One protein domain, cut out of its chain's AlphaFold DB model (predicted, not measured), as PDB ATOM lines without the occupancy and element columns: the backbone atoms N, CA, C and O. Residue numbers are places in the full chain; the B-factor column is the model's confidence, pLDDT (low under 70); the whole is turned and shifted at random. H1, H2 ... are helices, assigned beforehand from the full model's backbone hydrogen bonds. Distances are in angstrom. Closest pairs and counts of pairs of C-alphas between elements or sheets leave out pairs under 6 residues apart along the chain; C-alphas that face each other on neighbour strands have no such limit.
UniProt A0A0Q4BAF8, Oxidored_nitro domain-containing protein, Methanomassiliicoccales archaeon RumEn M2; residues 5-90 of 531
ATOM      1  N   TYR A   5      -1.199  19.407  50.808       81.25
ATOM      2  CA  TYR A   5      -2.135  18.665  51.655       81.25
ATOM      3  C   TYR A   5      -3.557  19.218  51.571       81.25
ATOM      4  O   TYR A   5      -4.496  18.446  51.389       81.25
ATOM      5  N   ASP A   6      -3.706  20.540  51.610       83.31
ATOM      6  CA  ASP A   6      -5.009  21.202  51.534       83.31
ATOM      7  C   ASP A   6      -5.701  20.937  50.191       83.31
ATOM      8  O   ASP A   6      -6.920  20.797  50.133       83.31
ATOM      9  N   ILE A   7      -4.937  20.851  49.095       83.50
ATOM     10  CA  ILE A   7      -5.479  20.508  47.772       83.50
ATOM     11  C   ILE A   7      -6.040  19.082  47.780       83.50
ATOM     12  O   ILE A   7      -7.159  18.863  47.311       83.50
ATOM     13  N   VAL A   8      -5.289  18.122  48.329       85.38
ATOM     14  CA  VAL A   8      -5.715  16.717  48.405       85.38
ATOM     15  C   VAL A   8      -6.908  16.549  49.346       85.38
ATOM     16  O   VAL A   8      -7.822  15.800  49.016       85.38
ATOM     17  N   GLU A   9      -6.943  17.260  50.475       87.62
ATOM     18  CA  GLU A   9      -8.084  17.257  51.402       87.62
ATOM     19  C   GLU A   9      -9.343  17.830  50.761       87.62
ATOM     20  O   GLU A   9     -10.377  17.168  50.764       87.62
ATOM     21  N   ARG A  10      -9.247  18.991  50.100       85.38
ATOM     22  CA  ARG A  10     -10.379  19.564  49.355       85.38
ATOM     23  C   ARG A  10     -10.894  18.618  48.274       85.38
ATOM     24  O   ARG A  10     -12.103  18.510  48.094       85.38
ATOM     25  N   PHE A  11      -9.993  17.938  47.565       86.62
ATOM     26  CA  PHE A  11     -10.377  16.931  46.580       86.62
ATOM     27  C   PHE A  11     -11.081  15.741  47.235       86.62
ATOM     28  O   PHE A  11     -12.162  15.367  46.794       86.62
ATOM     29  N   ALA A  12     -10.498  15.172  48.291       88.00
ATOM     30  CA  ALA A  12     -11.032  14.019  49.007       88.00
ATOM     31  C   ALA A  12     -12.440  14.293  49.569       88.00
ATOM     32  O   ALA A  12     -13.354  13.494  49.346       88.00
ATOM     33  N   ASP A  13     -12.633  15.457  50.193       86.69
ATOM     34  CA  ASP A  13     -13.929  15.917  50.700       86.69
ATOM     35  C   ASP A  13     -14.953  16.068  49.571       86.69
ATOM     36  O   ASP A  13     -16.087  15.595  49.681       86.69
ATOM     37  N   ALA A  14     -14.541  16.677  48.458       83.88
ATOM     38  CA  ALA A  14     -15.392  16.897  47.299       83.88
ATOM     39  C   ALA A  14     -15.901  15.597  46.659       83.88
ATOM     40  O   ALA A  14     -17.064  15.513  46.265       83.88
ATOM     41  N   VAL A  15     -15.049  14.572  46.584       83.50
ATOM     42  CA  VAL A  15     -15.414  13.263  46.016       83.50
ATOM     43  C   VAL A  15     -15.970  12.286  47.063       83.50
ATOM     44  O   VAL A  15     -16.335  11.159  46.729       83.50
ATOM     45  N   GLY A  16     -16.058  12.698  48.333       84.31
ATOM     46  CA  GLY A  16     -16.574  11.880  49.433       84.31
ATOM     47  C   GLY A  16     -15.705  10.664  49.776       84.31
ATOM     48  O   GLY A  16     -16.237   9.631  50.198       84.31
ATOM     49  N   LEU A  17     -14.387  10.762  49.582       86.19
ATOM     50  CA  LEU A  17     -13.429   9.688  49.852       86.19
ATOM     51  C   LEU A  17     -12.529  10.024  51.049       86.19
ATOM     52  O   LEU A  17     -12.117  11.169  51.203       86.19
ATOM     53  N   PRO A  18     -12.174   9.040  51.894       87.38
ATOM     54  CA  PRO A  18     -11.237   9.265  52.986       87.38
ATOM     55  C   PRO A  18      -9.787   9.277  52.487       87.38
ATOM     56  O   PRO A  18      -9.407   8.502  51.607       87.38
ATOM     57  N   ILE A  19      -8.939  10.081  53.129       90.19
ATOM     58  CA  ILE A  19      -7.483   9.953  52.999       90.19
ATOM     59  C   ILE A  19      -7.018   8.820  53.919       90.19
ATOM     60  O   ILE A  19      -7.126   8.913  55.139       90.19
ATOM     61  N   VAL A  20      -6.502   7.741  53.329       90.44
ATOM     62  CA  VAL A  20      -6.095   6.521  54.056       90.44
ATOM     63  C   VAL A  20      -4.692   6.644  54.659       90.44
ATOM     64  O   VAL A  20      -4.445   6.165  55.764       90.44
ATOM     65  N   ALA A  21      -3.769   7.273  53.933       92.38
ATOM     66  CA  ALA A  21      -2.375   7.438  54.331       92.38
ATOM     67  C   ALA A  21      -1.776   8.691  53.678       92.38
ATOM     68  O   ALA A  21      -2.265   9.156  52.647       92.38
ATOM     69  N   ARG A  22      -0.705   9.224  54.270       90.25
ATOM     70  CA  ARG A  22       0.017  10.414  53.800       90.25
ATOM     71  C   ARG A  22       1.495  10.088  53.638       90.25
ATOM     72  O   ARG A  22       2.273  10.222  54.574       90.25
ATOM     73  N   ILE A  23       1.884   9.666  52.440       88.62
ATOM     74  CA  ILE A  23       3.265   9.262  52.162       88.62
ATOM     75  C   ILE A  23       4.151  10.520  52.070       88.62
ATOM     76  O   ILE A  23       3.908  11.361  51.202       88.62
ATOM     77  N   PRO A  24       5.163  10.685  52.944       83.38
ATOM     78  CA  PRO A  24       6.019  11.866  52.923       83.38
ATOM     79  C   PRO A  24       6.994  11.816  51.741       83.38
ATOM     80  O   PRO A  24       7.461  10.746  51.355       83.38
ATOM     81  N   ARG A  25       7.387  12.983  51.216       81.25
ATOM     82  CA  ARG A  25       8.572  13.070  50.349       81.25
ATOM     83  C   ARG A  25       9.806  12.787  51.206       81.25
ATOM     84  O   ARG A  25      10.002  13.443  52.225       81.25
ATOM     85  N   SER A  26      10.603  11.790  50.833       85.56
ATOM     86  CA  SER A  26      11.732  11.334  51.646       85.56
ATOM     87  C   SER A  26      12.868  10.796  50.781       85.56
ATOM     88  O   SER A  26      12.643   9.993  49.881       85.56
ATOM     89  N   GLU A  27      14.109  11.166  51.093       88.50
ATOM     90  CA  GLU A  27      15.295  10.595  50.438       88.50
ATOM     91  C   GLU A  27      15.468   9.094  50.725       88.50
ATOM     92  O   GLU A  27      16.213   8.404  50.027       88.50
ATOM     93  N   LEU A  28      14.761   8.562  51.729       91.56
ATOM     94  CA  LEU A  28      14.774   7.135  52.048       91.56
ATOM     95  C   LEU A  28      14.277   6.275  50.879       91.56
ATOM     96  O   LEU A  28      14.720   5.136  50.761       91.56
ATOM     97  N   PHE A  29      13.414   6.814  50.006       87.94
ATOM     98  CA  PHE A  29      12.961   6.113  48.798       87.94
ATOM     99  C   PHE A  29      14.130   5.876  47.848       87.94
ATOM    100  O   PHE A  29      14.436   4.730  47.534       87.94
ATOM    101  N   ALA A  30      14.845   6.943  47.485       82.69
ATOM    102  CA  ALA A  30      16.001   6.862  46.598       82.69
ATOM    103  C   ALA A  30      17.109   5.960  47.173       82.69
ATOM    104  O   ALA A  30      17.709   5.173  46.445       82.69
ATOM    105  N   ARG A  31      17.346   6.015  48.494       87.88
ATOM    106  CA  ARG A  31      18.321   5.137  49.166       87.88
ATOM    107  C   ARG A  31      17.912   3.665  49.117       87.88
ATOM    108  O   ARG A  31      18.737   2.828  48.767       87.88
ATOM    109  N   ALA A  32      16.653   3.350  49.423       89.94
ATOM    110  CA  ALA A  32      16.148   1.980  49.346       89.94
ATOM    111  C   ALA A  32      16.214   1.429  47.915       89.94
ATOM    112  O   ALA A  32      16.736   0.333  47.707       89.94
ATOM    113  N   GLU A  33      15.804   2.228  46.927       84.94
ATOM    114  CA  GLU A  33      15.907   1.870  45.511       84.94
ATOM    115  C   GLU A  33      17.355   1.625  45.073       84.94
ATOM    116  O   GLU A  33      17.611   0.672  44.337       84.94
ATOM    117  N   SER A  34      18.313   2.427  45.554       87.19
ATOM    118  CA  SER A  34      19.734   2.251  45.222       87.19
ATOM    119  C   SER A  34      20.327   0.939  45.752       87.19
ATOM    120  O   SER A  34      21.259   0.405  45.156       87.19
ATOM    121  N   GLU A  35      19.752   0.386  46.826       90.88
ATOM    122  CA  GLU A  35      20.103  -0.934  47.362       90.88
ATOM    123  C   GLU A  35      19.213  -2.067  46.816       90.88
ATOM    124  O   GLU A  35      19.343  -3.214  47.242       90.88
ATOM    125  N   GLY A  36      18.290  -1.774  45.891       87.31
ATOM    126  CA  GLY A  36      17.355  -2.762  45.349       87.31
ATOM    127  C   GLY A  36      16.374  -3.322  46.385       87.31
ATOM    128  O   GLY A  36      15.896  -4.445  46.232       87.31
ATOM    129  N   ARG A  37      16.089  -2.568  47.453       90.56
ATOM    130  CA  ARG A  37      15.191  -2.955  48.551       90.56
ATOM    131  C   ARG A  37      14.010  -1.998  48.634       90.56
ATOM    132  O   ARG A  37      14.089  -0.840  48.234       90.56
ATOM    133  N   THR A  38      12.901  -2.453  49.200       90.56
ATOM    134  CA  THR A  38      11.791  -1.556  49.537       90.56
ATOM    135  C   THR A  38      12.101  -0.751  50.802       90.56
ATOM    136  O   THR A  38      12.901  -1.161  51.648       90.56
ATOM    137  N   ILE A  39      11.411   0.380  50.991       92.69
ATOM    138  CA  ILE A  39      11.494   1.139  52.249       92.69
ATOM    139  C   ILE A  39      11.118   0.276  53.456       92.69
ATOM    140  O   ILE A  39      11.750   0.400  54.497       92.69
ATOM    141  N   ALA A  40      10.109  -0.591  53.339       92.12
ATOM    142  CA  ALA A  40       9.692  -1.446  54.447       92.12
ATOM    143  C   ALA A  40      10.785  -2.455  54.837       92.12
ATOM    144  O   ALA A  40      10.942  -2.765  56.013       92.12
ATOM    145  N   GLU A  41      11.570  -2.935  53.871       92.31
ATOM    146  CA  GLU A  41      12.673  -3.860  54.130       92.31
ATOM    147  C   GLU A  41      13.912  -3.157  54.680       92.31
ATOM    148  O   GLU A  41      14.560  -3.699  55.576       92.31
ATOM    149  N   LEU A  42      14.293  -2.002  54.123       95.19
ATOM    150  CA  LEU A  42      15.529  -1.304  54.495       95.19
ATOM    151  C   LEU A  42      15.343  -0.364  55.696       95.19
ATOM    152  O   LEU A  42      16.226  -0.263  56.545       95.19
ATOM    153  N   PHE A  43      14.179   0.277  55.806       94.88
ATOM    154  CA  PHE A  43      13.831   1.243  56.851       94.88
ATOM    155  C   PHE A  43      12.453   0.939  57.483       94.88
ATOM    156  O   PHE A  43      11.565   1.801  57.460       94.88
ATOM    157  N   PRO A  44      12.256  -0.242  58.100       92.62
ATOM    158  CA  PRO A  44      10.953  -0.682  58.620       92.62
ATOM    159  C   PRO A  44      10.345   0.263  59.669       92.62
ATOM    160  O   PRO A  44       9.130   0.366  59.782       92.62
ATOM    161  N   GLY A  45      11.178   0.975  60.435       92.56
ATOM    162  CA  GLY A  45      10.726   1.923  61.460       92.56
ATOM    163  C   GLY A  45      10.411   3.334  60.950       92.56
ATOM    164  O   GLY A  45       9.981   4.174  61.745       92.56
ATOM    165  N   SER A  46      10.653   3.614  59.666       93.56
ATOM    166  CA  SER A  46      10.450   4.944  59.085       93.56
ATOM    167  C   SER A  46       8.972   5.325  59.022       93.56
ATOM    168  O   SER A  46       8.092   4.469  58.919       93.56
ATOM    169  N   ASP A  47       8.690   6.627  59.033       91.50
ATOM    170  CA  ASP A  47       7.315   7.115  58.894       91.50
ATOM    171  C   ASP A  47       6.717   6.719  57.540       91.50
ATOM    172  O   ASP A  47       5.565   6.302  57.476       91.50
ATOM    173  N   ALA A  48       7.526   6.717  56.475       91.12
ATOM    174  CA  ALA A  48       7.112   6.214  55.169       91.12
ATOM    175  C   ALA A  48       6.662   4.741  55.230       91.12
ATOM    176  O   ALA A  48       5.593   4.419  54.714       91.12
ATOM    177  N   ALA A  49       7.417   3.856  55.897       92.88
ATOM    178  CA  ALA A  49       7.037   2.447  56.050       92.88
ATOM    179  C   ALA A  49       5.694   2.284  56.784       92.88
ATOM    180  O   ALA A  49       4.831   1.530  56.329       92.88
ATOM    181  N   LYS A  50       5.481   3.040  57.868       94.31
ATOM    182  CA  LYS A  50       4.223   3.021  58.636       94.31
ATOM    183  C   LYS A  50       3.027   3.488  57.807       94.31
ATOM    184  O   LYS A  50       1.937   2.935  57.930       94.31
ATOM    185  N   GLU A  51       3.204   4.492  56.950       94.19
ATOM    186  CA  GLU A  51       2.136   4.956  56.055       94.19
ATOM    187  C   GLU A  51       1.756   3.885  55.018       94.19
ATOM    188  O   GLU A  51       0.570   3.667  54.774       94.19
ATOM    189  N   PHE A  52       2.723   3.136  54.476       91.44
ATOM    190  CA  PHE A  52       2.422   1.980  53.618       91.44
ATOM    191  C   PHE A  52       1.712   0.848  54.371       91.44
ATOM    192  O   PHE A  52       0.811   0.214  53.816       91.44
ATOM    193  N   GLU A  53       2.057   0.612  55.637       92.81
ATOM    194  CA  GLU A  53       1.376  -0.376  56.479       92.81
ATOM    195  C   GLU A  53      -0.102  -0.014  56.711       92.81
ATOM    196  O   GLU A  53      -0.971  -0.892  56.659       92.81
ATOM    197  N   LYS A  54      -0.421   1.281  56.870       94.00
ATOM    198  CA  LYS A  54      -1.813   1.764  56.929       94.00
ATOM    199  C   LYS A  54      -2.577   1.435  55.647       94.00
ATOM    200  O   LYS A  54      -3.683   0.898  55.723       94.00
ATOM    201  N   VAL A  55      -1.981   1.696  54.478       91.75
ATOM    202  CA  VAL A  55      -2.587   1.351  53.177       91.75
ATOM    203  C   VAL A  55      -2.833  -0.154  53.080       91.75
ATOM    204  O   VAL A  55      -3.942  -0.573  52.749       91.75
ATOM    205  N   ALA A  56      -1.834  -0.976  53.411       90.38
ATOM    206  CA  ALA A  56      -1.951  -2.432  53.360       90.38
ATOM    207  C   ALA A  56      -3.063  -2.948  54.289       90.38
ATOM    208  O   ALA A  56      -3.895  -3.760  53.877       90.38
ATOM    209  N   THR A  57      -3.123  -2.431  55.517       92.31
ATOM    210  CA  THR A  57      -4.153  -2.784  56.500       92.31
ATOM    211  C   THR A  57      -5.551  -2.430  55.998       92.31
ATOM    212  O   THR A  57      -6.461  -3.252  56.099       92.31
ATOM    213  N   HIS A  58      -5.717  -1.253  55.393       89.88
ATOM    214  CA  HIS A  58      -6.991  -0.820  54.824       89.88
ATOM    215  C   HIS A  58      -7.423  -1.670  53.617       89.88
ATOM    216  O   HIS A  58      -8.577  -2.077  53.505       89.88
ATOM    217  N   VAL A  59      -6.496  -2.032  52.726       87.19
ATOM    218  CA  VAL A  59      -6.804  -2.945  51.610       87.19
ATOM    219  C   VAL A  59      -7.255  -4.316  52.131       87.19
ATOM    220  O   VAL A  59      -8.196  -4.917  51.602       87.19
ATOM    221  N   LEU A  60      -6.622  -4.813  53.198       89.50
ATOM    222  CA  LEU A  60      -7.002  -6.073  53.838       89.50
ATOM    223  C   LEU A  60      -8.347  -5.986  54.579       89.50
ATOM    224  O   LEU A  60      -9.070  -6.988  54.588       89.50
ATOM    225  N   SER A  61      -8.709  -4.836  55.165       88.44
ATOM    226  CA  SER A  61     -10.034  -4.634  55.778       88.44
ATOM    227  C   SER A  61     -11.132  -4.674  54.721       88.44
ATOM    228  O   SER A  61     -12.050  -5.485  54.843       88.44
ATOM    229  N   ILE A  62     -10.964  -3.949  53.609       85.50
ATOM    230  CA  ILE A  62     -11.903  -3.955  52.474       85.50
ATOM    231  C   ILE A  62     -12.083  -5.365  51.901       85.50
ATOM    232  O   ILE A  62     -13.197  -5.771  51.560       85.50
ATOM    233  N   LYS A  63     -10.997  -6.147  51.796       78.19
ATOM    234  CA  LYS A  63     -11.069  -7.539  51.322       78.19
ATOM    235  C   LYS A  63     -11.973  -8.400  52.212       78.19
ATOM    236  O   LYS A  63     -12.673  -9.265  51.690       78.19
ATOM    237  N   LYS A  64     -11.946  -8.183  53.531       82.19
ATOM    238  CA  LYS A  64     -12.782  -8.904  54.507       82.19
ATOM    239  C   LYS A  64     -14.206  -8.355  54.564       82.19
ATOM    240  O   LYS A  64     -15.138  -9.127  54.760       82.19
ATOM    241  N   ASN A  65     -14.372  -7.047  54.384       82.88
ATOM    242  CA  ASN A  65     -15.651  -6.364  54.462       82.88
ATOM    243  C   ASN A  65     -15.806  -5.334  53.334       82.88
ATOM    244  O   ASN A  65     -15.375  -4.185  53.425       82.88
ATOM    245  N   ARG A  66     -16.496  -5.738  52.268       76.19
ATOM    246  CA  ARG A  66     -16.682  -4.896  51.078       76.19
ATOM    247  C   ARG A  66     -17.644  -3.723  51.289       76.19
ATOM    248  O   ARG A  66     -17.742  -2.894  50.390       76.19
ATOM    249  N   SER A  67     -18.336  -3.629  52.432       74.81
ATOM    250  CA  SER A  67     -19.208  -2.482  52.742       74.81
ATOM    251  C   SER A  67     -18.433  -1.182  52.997       74.81
ATOM    252  O   SER A  67     -19.026  -0.109  52.983       74.81
ATOM    253  N   GLU A  68     -17.108  -1.261  53.161       74.25
ATOM    254  CA  GLU A  68     -16.211  -0.099  53.243       74.25
ATOM    255  C   GLU A  68     -15.980   0.587  51.882       74.25
ATOM    256  O   GLU A  68     -15.449   1.699  51.833       74.25
ATOM    257  N   LEU A  69     -16.387  -0.042  50.772       77.56
ATOM    258  CA  LEU A  69     -16.299   0.556  49.441       77.56
ATOM    259  C   LEU A  69     -17.263   1.742  49.322       77.56
ATOM    260  O   LEU A  69     -18.457   1.631  49.592       77.56
ATOM    261  N   ARG A  70     -16.733   2.882  48.878       75.19
ATOM    262  CA  ARG A  70     -17.497   4.109  48.642       75.19
ATOM    263  C   ARG A  70     -17.938   4.187  47.183       75.19
ATOM    264  O   ARG A  70     -17.232   3.727  46.284       75.19
ATOM    265  N   GLU A  71     -19.096   4.792  46.956       69.62
ATOM    266  CA  GLU A  71     -19.523   5.183  45.616       69.62
ATOM    267  C   GLU A  71     -18.616   6.307  45.102       69.62
ATOM    268  O   GLU A  71     -18.250   7.211  45.852       69.62
ATOM    269  N   SER A  72     -18.219   6.235  43.835       66.69
ATOM    270  CA  SER A  72     -17.357   7.255  43.243       66.69
ATOM    271  C   SER A  72     -18.175   8.476  42.838       66.69
ATOM    272  O   SER A  72     -19.216   8.348  42.194       66.69
ATOM    273  N   ARG A  73     -17.681   9.659  43.210       74.25
ATOM    274  CA  ARG A  73     -18.282  10.963  42.913       74.25
ATOM    275  C   ARG A  73     -17.255  11.828  42.176       74.25
ATOM    276  O   ARG A  73     -16.577  12.624  42.816       74.25
ATOM    277  N   PRO A  74     -17.045  11.611  40.867       73.00
ATOM    278  CA  PRO A  74     -16.047  12.354  40.107       73.00
ATOM    279  C   PRO A  74     -16.432  13.832  39.980       73.00
ATOM    280  O   PRO A  74     -17.613  14.175  39.966       73.00
ATOM    281  N   LEU A  75     -15.424  14.691  39.849       76.44
ATOM    282  CA  LEU A  75     -15.591  16.122  39.597       76.44
ATOM    283  C   LEU A  75     -15.548  16.403  38.094       76.44
ATOM    284  O   LEU A  75     -14.813  15.738  37.362       76.44
ATOM    285  N   ASN A  76     -16.314  17.392  37.636       74.19
ATOM    286  CA  ASN A  76     -16.244  17.877  36.256       74.19
ATOM    287  C   ASN A  76     -15.066  18.858  36.050       74.19
ATOM    288  O   ASN A  76     -14.401  19.252  37.009       74.19
ATOM    289  N   ASP A  77     -14.797  19.257  34.803       71.62
ATOM    290  CA  ASP A  77     -13.642  20.111  34.465       71.62
ATOM    291  C   ASP A  77     -13.687  21.481  35.168       71.62
ATOM    292  O   ASP A  77     -12.650  22.013  35.564       71.62
ATOM    293  N   GLU A  78     -14.884  22.036  35.378       76.19
ATOM    294  CA  GLU A  78     -15.079  23.308  36.078       76.19
ATOM    295  C   GLU A  78     -14.727  23.175  37.568       76.19
ATOM    296  O   GLU A  78     -13.938  23.954  38.104       76.19
ATOM    297  N   GLN A  79     -15.227  22.119  38.213       80.94
ATOM    298  CA  GLN A  79     -14.945  21.777  39.606       80.94
ATOM    299  C   GLN A  79     -13.463  21.425  39.827       80.94
ATOM    300  O   GLN A  79     -12.869  21.827  40.828       80.94
ATOM    301  N   MET A  80     -12.837  20.723  38.876       77.94
ATOM    302  CA  MET A  80     -11.392  20.472  38.880       77.94
ATOM    303  C   MET A  80     -10.599  21.778  38.749       77.94
ATOM    304  O   MET A  80      -9.603  21.967  39.451       77.94
ATOM    305  N   GLY A  81     -11.067  22.709  37.912       80.62
ATOM    306  CA  GLY A  81     -10.514  24.056  37.797       80.62
ATOM    307  C   GLY A  81     -10.603  24.855  39.102       80.62
ATOM    308  O   GLY A  81      -9.647  25.543  39.455       80.62
ATOM    309  N   MET A  82     -11.704  24.731  39.851       82.88
ATOM    310  CA  MET A  82     -11.869  25.360  41.172       82.88
ATOM    311  C   MET A  82     -10.864  24.810  42.193       82.88
ATOM    312  O   MET A  82     -10.182  25.586  42.862       82.88
ATOM    313  N   ILE A  83     -10.690  23.482  42.268       83.38
ATOM    314  CA  ILE A  83      -9.682  22.867  43.151       83.38
ATOM    315  C   ILE A  83      -8.274  23.358  42.808       83.38
ATOM    316  O   ILE A  83      -7.513  23.699  43.717       83.38
ATOM    317  N   ALA A  84      -7.931  23.416  41.517       79.44
ATOM    318  CA  ALA A  84      -6.623  23.883  41.060       79.44
ATOM    319  C   ALA A  84      -6.356  25.352  41.442       79.44
ATOM    320  O   ALA A  84      -5.218  25.712  41.733       79.44
ATOM    321  N   LYS A  85      -7.406  26.183  41.505       81.38
ATOM    322  CA  LYS A  85      -7.352  27.575  41.987       81.38
ATOM    323  C   LYS A  85      -7.384  27.703  43.517       81.38
ATOM    324  O   LYS A  85      -7.239  28.805  44.038       81.38
ATOM    325  N   GLY A  86      -7.565  26.600  44.245       79.81
ATOM    326  CA  GLY A  86      -7.703  26.592  45.704       79.81
ATOM    327  C   GLY A  86      -9.078  27.036  46.213       79.81
ATOM    328  O   GLY A  86      -9.227  27.328  47.400       79.81
ATOM    329  N   GLU A  87     -10.082  27.079  45.340       81.06
ATOM    330  CA  GLU A  87     -11.449  27.482  45.657       81.06
ATOM    331  C   GLU A  87     -12.252  26.306  46.247       81.06
ATOM    332  O   GLU A  87     -11.948  25.130  46.021       81.06
ATOM    333  N   ARG A  88     -13.294  26.609  47.036       76.50
ATOM    334  CA  ARG A  88     -14.271  25.591  47.456       76.50
ATOM    335  C   ARG A  88     -15.184  25.275  46.283       76.50
ATOM    336  O   ARG A  88     -15.643  26.187  45.605       76.50
ATOM    337  N   ILE A  89     -15.501  24.000  46.102       76.50
ATOM    338  CA  ILE A  89     -16.445  23.591  45.067       76.50
ATOM    339  C   ILE A  89     -17.837  24.124  45.404       76.50
ATOM    340  O   ILE A  89     -18.355  23.888  46.496       76.50
ATOM    341  N   THR A  90     -18.444  24.827  44.451       66.44
ATOM    342  CA  THR A  90     -19.816  25.338  44.528       66.44
ATOM    343  C   THR A  90     -20.644  24.798  43.364       66.44
ATOM    344  O   THR A  90     -20.143  24.740  42.245       66.44
TER     345      THR A  90
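What this domain is: This is residues 5 to 90 of the 531 residues of the protein "Oxidored_nitro domain-containing protein" of Methanomassiliicoccales archaeon RumEn M2 (UniProt A0A0Q4BAF8). An open, flat frame has a small helix pair at each end, H1 with H5 and H2 with H3. The link of residues 16 to 26 joins the ends; H4 and residues 65 to 76 make a V between them, with residues 60 to 67 sticking out at its tip. The printed part has 86 residues, 49 of them in the named helices H1 to H5, in that order along the chain, with no named strand; the class is all helix, and the whole is loose, with a radius of gyration of the C-alphas of 16.6 A and spans of 47 by 34 by 17 A.

Where its parts are: H1, residues 5 to 15, begins at C-alpha 5 (-2.135, 18.665, 51.655) and measures 15.4 A. H2 is residues 27 to 34, 10.8 A; H3, 39 to 42, 5.2 A; H4, 47 to 64, 26.1 A; H5, 77 to 84, 10.3 A, ending at C-alpha 84 (-6.623, 23.883, 41.060).

How they stand to each other: H1 and H5 touch at a shallow tilt of 29 degrees, opposite ways; their closest C-alphas, Ile 7 and Ile 83, are 6.7 A apart. H2 and H3 touch, closest at C-alphas Ala 32 and Ile 39, 5.5 A. H3 and H4 only just touch, only at the corner, with 3 pairs of C-alphas within 8 A, through residues 48 to 49 of H4 alone; the closest are Ala 40 and Ala 49, 5.0 A. H1 and H4 are apart. In H1, H2, H4 and H5 every O i to N i+4 pair is within hydrogen-bond range; H3 is too short for one, and its one O i to N i+3 pair is not within range.

The domain as a whole: The C-alphas farthest apart, Glu 35 and Thr 90, are 47.9 A apart. The printed part has no cut. The links H1 to H2 and H4 to H5 are long. Residues 71 to 72 and 90 have pLDDT under 70.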